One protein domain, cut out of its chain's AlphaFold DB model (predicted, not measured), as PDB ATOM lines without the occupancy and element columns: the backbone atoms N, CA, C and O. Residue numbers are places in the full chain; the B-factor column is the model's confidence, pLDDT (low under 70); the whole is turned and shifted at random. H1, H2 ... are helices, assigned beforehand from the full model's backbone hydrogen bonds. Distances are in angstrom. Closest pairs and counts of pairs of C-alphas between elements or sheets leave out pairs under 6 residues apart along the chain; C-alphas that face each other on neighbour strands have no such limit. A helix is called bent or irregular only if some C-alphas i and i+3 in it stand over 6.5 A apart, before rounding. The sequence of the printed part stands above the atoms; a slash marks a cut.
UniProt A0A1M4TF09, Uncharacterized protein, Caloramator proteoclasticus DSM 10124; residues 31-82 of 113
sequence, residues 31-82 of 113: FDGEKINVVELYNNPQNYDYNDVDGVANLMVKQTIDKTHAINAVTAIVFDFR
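What this domain is: This is residues 31 to 82 of the 113 residues of an uncharacterized protein of Caloramator proteoclasticus DSM 10124 (UniProt A0A1M4TF09). The longest helix, H2, lies in the middle; H3 is set crosswise on one side of it, and the short helix H1 runs nearly along it on another side, held off at a small distance. A long link, residues 44 to 54, folds back from the end of H1 to the beginning of H2, while a tight turn leads from H2 into H3. The printed part has 52 residues with three named helices, in the order H1, H2, H3, and no named strand; its class is all helix. It is compact, with a radius of gyration of the C-alphas of 10.1 A, and its outline is rounded, spanning 25 by 22 by 15 A.

How they stand to each other: Start at Phe 31 and go along to H1, residues 38 to 43. Compare it with H2, residues 55 to 68: the two are close but not clearly touching, with 2 pairs of C-alphas within 8 A. Their closest C-alphas are those of Leu 41 and Lys 62, 7.0 A apart. Their lines stand at a shallow tilt of 23 degrees, and they run the same way. Go on to H3, residues 73 to 81, which touches H2; the closest C-alphas are those of Thr 64 and Ala 73, 5.8 A apart. The lines of H2 and H3 are about perpendicular, at 81 degrees. H1 and H3 are apart. In the backbone, each O i to N i+4 pair of H1 is within hydrogen-bond range, against 8 of 10 in H2 and 4 of 5 in H3.

Where its parts are: Find C-alpha 38 at (9.460, -6.452, -68.829); from there H1 runs to Asn 43, 8.7 A from first to last C-alpha. Next find C-alpha 55 at (13.521, 9.085, -63.592), where H2 begins; it ends at Thr 68, 19.2 A away between C-alphas. H2 is irregular: the C-alphas of residues 62 and 65 are 7.4 A apart, and its line is a rough one. H3 begins at Ala 73 and ends at C-alpha 81, at (1.481, 10.718, -72.467), 9.8 A from first to last C-alpha. H3 is neither bent nor irregular, but only just: C-alphas 78 and 81 are 6.5 A apart.

The domain as a whole: Look at Asp 52 and Phe 79 for the two C-alphas farthest apart, 25.3 A. The first and last printed C-alphas, those of Phe 31 and Arg 82, are 17.9 A apart. The printed part has no cut. The link from H1 to H2, with 11 residues, is long; the link from H2 to H3, with 4 residues, is tight. In the B-factor column, the mean pLDDT of the printed part is 88.3, and no printed residue is under 70.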
ATOM      1  N   PHE A  31      18.033   6.964 -67.403       84.06
ATOM      2  CA  PHE A  31      17.273   5.726 -67.455       84.06
ATOM      3  C   PHE A  31      18.087   4.677 -68.220       84.06
ATOM      4  O   PHE A  31      18.465   4.914 -69.370       84.06
ATOM      5  N   ASP A  32      18.350   3.536 -67.588       81.50
ATOM      6  CA  ASP A  32      19.132   2.423 -68.148       81.50
ATOM      7  C   ASP A  32      18.290   1.170 -68.459       81.50
ATOM      8  O   ASP A  32      18.726   0.294 -69.203       81.50
ATOM      9  N   GLY A  33      17.063   1.096 -67.934       81.25
ATOM     10  CA  GLY A  33      16.150  -0.032 -68.114       81.25
ATOM     11  C   GLY A  33      16.484  -1.277 -67.286       81.25
ATOM     12  O   GLY A  33      15.692  -2.219 -67.305       81.25
ATOM     13  N   GLU A  34      17.580  -1.293 -66.521       82.25
ATOM     14  CA  GLU A  34      18.011  -2.477 -65.758       82.25
ATOM     15  C   GLU A  34      17.017  -2.839 -64.649       82.25
ATOM     16  O   GLU A  34      16.778  -4.011 -64.355       82.25
ATOM     17  N   LYS A  35      16.369  -1.824 -64.073       79.44
ATOM     18  CA  LYS A  35      15.370  -1.973 -63.007       79.44
ATOM     19  C   LYS A  35      13.975  -2.380 -63.501       79.44
ATOM     20  O   LYS A  35      13.020  -2.334 -62.723       79.44
ATOM     21  N   ILE A  36      13.813  -2.722 -64.784       83.50
ATOM     22  CA  ILE A  36      12.513  -3.083 -65.364       83.50
ATOM     23  C   ILE A  36      12.484  -4.558 -65.752       83.50
ATOM     24  O   ILE A  36      13.071  -4.990 -66.742       83.50
ATOM     25  N   ASN A  37      11.679  -5.326 -65.022       86.12
ATOM     26  CA  ASN A  37      11.281  -6.663 -65.447       86.12
ATOM     27  C   ASN A  37      10.115  -6.576 -66.442       86.12
ATOM     28  O   ASN A  37       8.948  -6.528 -66.053       86.12
ATOM     29  N   VAL A  38      10.442  -6.570 -67.736       83.75
ATOM     30  CA  VAL A  38       9.460  -6.452 -68.829       83.75
ATOM     31  C   VAL A  38       8.449  -7.602 -68.868       83.75
ATOM     32  O   VAL A  38       7.305  -7.396 -69.264       83.75
ATOM     33  N   VAL A  39       8.847  -8.806 -68.448       85.69
ATOM     34  CA  VAL A  39       7.980  -9.994 -68.484       85.69
ATOM     35  C   VAL A  39       6.935  -9.915 -67.379       85.69
ATOM     36  O   VAL A  39       5.752 -10.151 -67.611       85.69
ATOM     37  N   GLU A  40       7.361  -9.556 -66.173       85.88
ATOM     38  CA  GLU A  40       6.458  -9.370 -65.041       85.88
ATOM     39  C   GLU A  40       5.511  -8.187 -65.262       85.88
ATOM     40  O   GLU A  40       4.311  -8.317 -65.021       85.88
ATOM     41  N   LEU A  41       6.031  -7.084 -65.808       86.44
ATOM     42  CA  LEU A  41       5.238  -5.915 -66.176       86.44
ATOM     43  C   LEU A  41       4.137  -6.264 -67.188       86.44
ATOM     44  O   LEU A  41       3.013  -5.783 -67.068       86.44
ATOM     45  N   TYR A  42       4.446  -7.124 -68.162       85.50
ATOM     46  CA  TYR A  42       3.469  -7.580 -69.149       85.50
ATOM     47  C   TYR A  42       2.399  -8.496 -68.541       85.50
ATOM     48  O   TYR A  42       1.220  -8.370 -68.863       85.50
ATOM     49  N   ASN A  43       2.799  -9.413 -67.657       87.38
ATOM     50  CA  ASN A  43       1.887 -10.398 -67.075       87.38
ATOM     51  C   ASN A  43       0.977  -9.801 -65.990       87.38
ATOM     52  O   ASN A  43      -0.181 -10.198 -65.896       87.38
ATOM     53  N   ASN A  44       1.481  -8.857 -65.185       87.88
ATOM     54  CA  ASN A  44       0.778  -8.293 -64.029       87.88
ATOM     55  C   ASN A  44       0.897  -6.753 -63.955       87.88
ATOM     56  O   ASN A  44       1.410  -6.225 -62.967       87.88
ATOM     57  N   PRO A  45       0.379  -5.997 -64.940       84.00
ATOM     58  CA  PRO A  45       0.570  -4.542 -65.013       84.00
ATOM     59  C   PRO A  45      -0.065  -3.766 -63.844       84.00
ATOM     60  O   PRO A  45       0.482  -2.767 -63.388       84.00
ATOM     61  N   GLN A  46      -1.203  -4.236 -63.323       82.81
ATOM     62  CA  GLN A  46      -1.940  -3.574 -62.233       82.81
ATOM     63  C   GLN A  46      -1.252  -3.706 -60.865       82.81
ATOM     64  O   GLN A  46      -1.391  -2.838 -60.011       82.81
ATOM     65  N   ASN A  47      -0.501  -4.793 -60.664       83.94
ATOM     66  CA  ASN A  47       0.156  -5.119 -59.394       83.94
ATOM     67  C   ASN A  47       1.681  -4.942 -59.465       83.94
ATOM     68  O   ASN A  47       2.400  -5.454 -58.611       83.94
ATOM     69  N   TYR A  48       2.178  -4.266 -60.502       84.50
ATOM     70  CA  TYR A  48       3.602  -4.036 -60.698       84.50
ATOM     71  C   TYR A  48       4.135  -2.974 -59.724       84.50
ATOM     72  O   TYR A  48       3.433  -2.022 -59.387       84.50
ATOM     73  N   ASP A  49       5.382  -3.113 -59.269       83.88
ATOM     74  CA  ASP A  49       5.969  -2.178 -58.306       83.88
ATOM     75  C   ASP A  49       6.485  -0.885 -58.971       83.88
ATOM     76  O   ASP A  49       7.439  -0.862 -59.764       83.88
ATOM     77  N   TYR A  50       5.860   0.227 -58.584       81.31
ATOM     78  CA  TYR A  50       6.183   1.580 -59.034       81.31
ATOM     79  C   TYR A  50       7.028   2.384 -58.030       81.31
ATOM     80  O   TYR A  50       7.290   3.557 -58.287       81.31
ATOM     81  N   ASN A  51       7.445   1.808 -56.896       81.38
ATOM     82  CA  ASN A  51       8.119   2.562 -55.831       81.38
ATOM     83  C   ASN A  51       9.599   2.854 -56.132       81.38
ATOM     84  O   ASN A  51      10.086   3.930 -55.787       81.38
ATOM     85  N   ASP A  52      10.308   1.943 -56.806       82.12
ATOM     86  CA  ASP A  52      11.681   2.169 -57.285       82.12
ATOM     87  C   ASP A  52      11.656   2.614 -58.754       82.12
ATOM     88  O   ASP A  52      11.777   1.810 -59.685       82.12
ATOM     89  N   VAL A  53      11.393   3.904 -58.976       81.44
ATOM     90  CA  VAL A  53      11.440   4.536 -60.302       81.44
ATOM     91  C   VAL A  53      12.720   5.340 -60.464       81.44
ATOM     92  O   VAL A  53      13.021   6.225 -59.668       81.44
ATOM     93  N   ASP A  54      13.452   5.052 -61.537       83.62
ATOM     94  CA  ASP A  54      14.628   5.822 -61.937       83.62
ATOM     95  C   ASP A  54      14.271   6.805 -63.059       83.62
ATOM     96  O   ASP A  54      14.231   6.459 -64.241       83.62
ATOM     97  N   GLY A  55      13.898   8.022 -62.665       85.19
ATOM     98  CA  GLY A  55      13.521   9.085 -63.592       85.19
ATOM     99  C   GLY A  55      12.151   8.916 -64.266       85.19
ATOM    100  O   GLY A  55      11.405   7.954 -64.065       85.19
ATOM    101  N   VAL A  56      11.798   9.911 -65.087       89.00
ATOM    102  CA  VAL A  56      10.479   9.996 -65.743       89.00
ATOM    103  C   VAL A  56      10.298   8.900 -66.794       89.00
ATOM    104  O   VAL A  56       9.206   8.352 -66.919       89.00
ATOM    105  N   ALA A  57      11.360   8.540 -67.521       89.06
ATOM    106  CA  ALA A  57      11.293   7.501 -68.547       89.06
ATOM    107  C   ALA A  57      10.916   6.134 -67.952       89.06
ATOM    108  O   ALA A  57      10.027   5.470 -68.480       89.06
ATOM    109  N   ASN A  58      11.507   5.759 -66.811       89.62
ATOM    110  CA  ASN A  58      11.161   4.524 -66.107       89.62
ATOM    111  C   ASN A  58       9.691   4.521 -65.671       89.62
ATOM    112  O   ASN A  58       8.955   3.578 -65.955       89.62
ATOM    113  N   LEU A  59       9.231   5.621 -65.064       89.69
ATOM    114  CA  LEU A  59       7.837   5.769 -64.650       89.69
ATOM    115  C   LEU A  59       6.861   5.611 -65.829       89.69
ATOM    116  O   LEU A  59       5.872   4.892 -65.703       89.69
ATOM    117  N   MET A  60       7.141   6.249 -66.971       91.00
ATOM    118  CA  MET A  60       6.297   6.154 -68.169       91.00
ATOM    119  C   MET A  60       6.247   4.724 -68.710       91.00
ATOM    120  O   MET A  60       5.164   4.239 -69.031       91.00
ATOM    121  N   VAL A  61       7.387   4.026 -68.763       90.19
ATOM    122  CA  VAL A  61       7.443   2.625 -69.214       90.19
ATOM    123  C   VAL A  61       6.637   1.727 -68.281       90.19
ATOM    124  O   VAL A  61       5.770   0.995 -68.755       90.19
ATOM    125  N   LYS A  62       6.852   1.826 -66.964       90.25
ATOM    126  CA  LYS A  62       6.102   1.027 -65.991       90.25
ATOM    127  C   LYS A  62       4.595   1.306 -66.103       90.25
ATOM    128  O   LYS A  62       3.799   0.379 -66.127       90.25
ATOM    129  N   GLN A  63       4.176   2.569 -66.197       90.75
ATOM    130  CA  GLN A  63       2.749   2.937 -66.206       90.75
ATOM    131  C   GLN A  63       2.061   2.776 -67.568       90.75
ATOM    132  O   GLN A  63       0.857   3.008 -67.662       90.75
ATOM    133  N   THR A  64       2.792   2.407 -68.624       92.69
ATOM    134  CA  THR A  64       2.265   2.343 -69.995       92.69
ATOM    135  C   THR A  64       1.028   1.447 -70.075       92.69
ATOM    136  O   THR A  64      -0.042   1.920 -70.454       92.69
ATOM    137  N   ILE A  65       1.142   0.173 -69.692       91.62
ATOM    138  CA  ILE A  65       0.056  -0.803 -69.875       91.62
ATOM    139  C   ILE A  65      -1.144  -0.459 -68.982       91.62
ATOM    140  O   ILE A  65      -2.290  -0.565 -69.416       91.62
ATOM    141  N   ASP A  66      -0.875  -0.014 -67.753       90.56
ATOM    142  CA  ASP A  66      -1.900   0.371 -66.783       90.56
ATOM    143  C   ASP A  66      -2.722   1.583 -67.255       90.56
ATOM    144  O   ASP A  66      -3.947   1.522 -67.311       90.56
ATOM    145  N   LYS A  67      -2.050   2.667 -67.664       90.69
ATOM    146  CA  LYS A  67      -2.714   3.945 -67.964       90.69
ATOM    147  C   LYS A  67      -3.222   4.086 -69.391       90.69
ATOM    148  O   LYS A  67      -4.138   4.869 -69.619       90.69
ATOM    149  N   THR A  68      -2.601   3.397 -70.345       93.12
ATOM    150  CA  THR A  68      -2.892   3.577 -71.781       93.12
ATOM    151  C   THR A  68      -3.474   2.329 -72.432       93.12
ATOM    152  O   THR A  68      -3.983   2.397 -73.546       93.12
ATOM    153  N   HIS A  69      -3.390   1.172 -71.762       91.44
ATOM    154  CA  HIS A  69      -3.736  -0.142 -72.316       91.44
ATOM    155  C   HIS A  69      -2.968  -0.524 -73.596       91.44
ATOM    156  O   HIS A  69      -3.265  -1.544 -74.220       91.44
ATOM    157  N   ALA A  70      -1.951   0.247 -73.980       92.31
ATOM    158  CA  ALA A  70      -1.082  -0.070 -75.094       92.31
ATOM    159  C   ALA A  70       0.070  -0.969 -74.634       92.31
ATOM    160  O   ALA A  70       0.694  -0.744 -73.601       92.31
ATOM    161  N   ILE A  71       0.402  -1.973 -75.446       90.94
ATOM    162  CA  ILE A  71       1.591  -2.812 -75.225       90.94
ATOM    163  C   ILE A  71       2.857  -2.081 -75.703       90.94
ATOM    164  O   ILE A  71       3.945  -2.274 -75.166       90.94
ATOM    165  N   ASN A  72       2.727  -1.224 -76.720       92.19
ATOM    166  CA  ASN A  72       3.843  -0.466 -77.269       92.19
ATOM    167  C   ASN A  72       4.043   0.846 -76.497       92.19
ATOM    168  O   ASN A  72       3.331   1.824 -76.729       92.19
ATOM    169  N   ALA A  73       5.065   0.870 -75.638       92.06
ATOM    170  CA  ALA A  73       5.434   2.050 -74.860       92.06
ATOM    171  C   ALA A  73       5.786   3.266 -75.723       92.06
ATOM    172  O   ALA A  73       5.421   4.379 -75.370       92.06
ATOM    173  N   VAL A  74       6.436   3.084 -76.879       93.88
ATOM    174  CA  VAL A  74       6.784   4.213 -77.758       93.88
ATOM    175  C   VAL A  74       5.518   4.869 -78.305       93.88
ATOM    176  O   VAL A  74       5.381   6.088 -78.239       93.88
ATOM    177  N   THR A  75       4.567   4.070 -78.794       95.50
ATOM    178  CA  THR A  75       3.288   4.589 -79.299       95.50
ATOM    179  C   THR A  75       2.490   5.278 -78.193       95.50
ATOM    180  O   THR A  75       2.029   6.396 -78.405       95.50
ATOM    181  N   ALA A  76       2.396   4.674 -77.006       96.00
ATOM    182  CA  ALA A  76       1.729   5.275 -75.850       96.00
ATOM    183  C   ALA A  76       2.378   6.588 -75.400       96.00
ATOM    184  O   ALA A  76       1.697   7.551 -75.057       96.00
ATOM    185  N   ILE A  77       3.709   6.664 -75.407       95.25
ATOM    186  CA  ILE A  77       4.415   7.892 -75.041       95.25
ATOM    187  C   ILE A  77       4.081   9.006 -76.026       95.25
ATOM    188  O   ILE A  77       3.767  10.108 -75.590       95.25
ATOM    189  N   VAL A  78       4.128   8.729 -77.328       96.06
ATOM    190  CA  VAL A  78       3.914   9.739 -78.372       96.06
ATOM    191  C   VAL A  78       2.441  10.167 -78.453       96.06
ATOM    192  O   VAL A  78       2.172  11.353 -78.598       96.06
ATOM    193  N   PHE A  79       1.482   9.248 -78.296       95.50
ATOM    194  CA  PHE A  79       0.055   9.555 -78.471       95.50
ATOM    195  C   PHE A  79      -0.723   9.820 -77.178       95.50
ATOM    196  O   PHE A  79      -1.584  10.697 -77.184       95.50
ATOM    197  N   ASP A  80      -0.419   9.129 -76.078       95.88
ATOM    198  CA  ASP A  80      -1.178   9.257 -74.828       95.88
ATOM    199  C   ASP A  80      -0.475  10.194 -73.841       95.88
ATOM    200  O   ASP A  80      -1.029  11.222 -73.449       95.88
ATOM    201  N   PHE A  81       0.775   9.902 -73.463       95.50
ATOM    202  CA  PHE A  81       1.481  10.718 -72.467       95.50
ATOM    203  C   PHE A  81       1.949  12.076 -73.010       95.50
ATOM    204  O   PHE A  81       1.939  13.066 -72.278       95.50
ATOM    205  N   ARG A  82       2.388  12.129 -74.273       95.88
ATOM    206  CA  ARG A  82       2.880  13.338 -74.958       95.88
ATOM    207  C   ARG A  82       2.085  13.658 -76.222       95.88
ATOM    208  O   ARG A  82       2.597  14.322 -77.120       95.88
TER     209      ARG A  82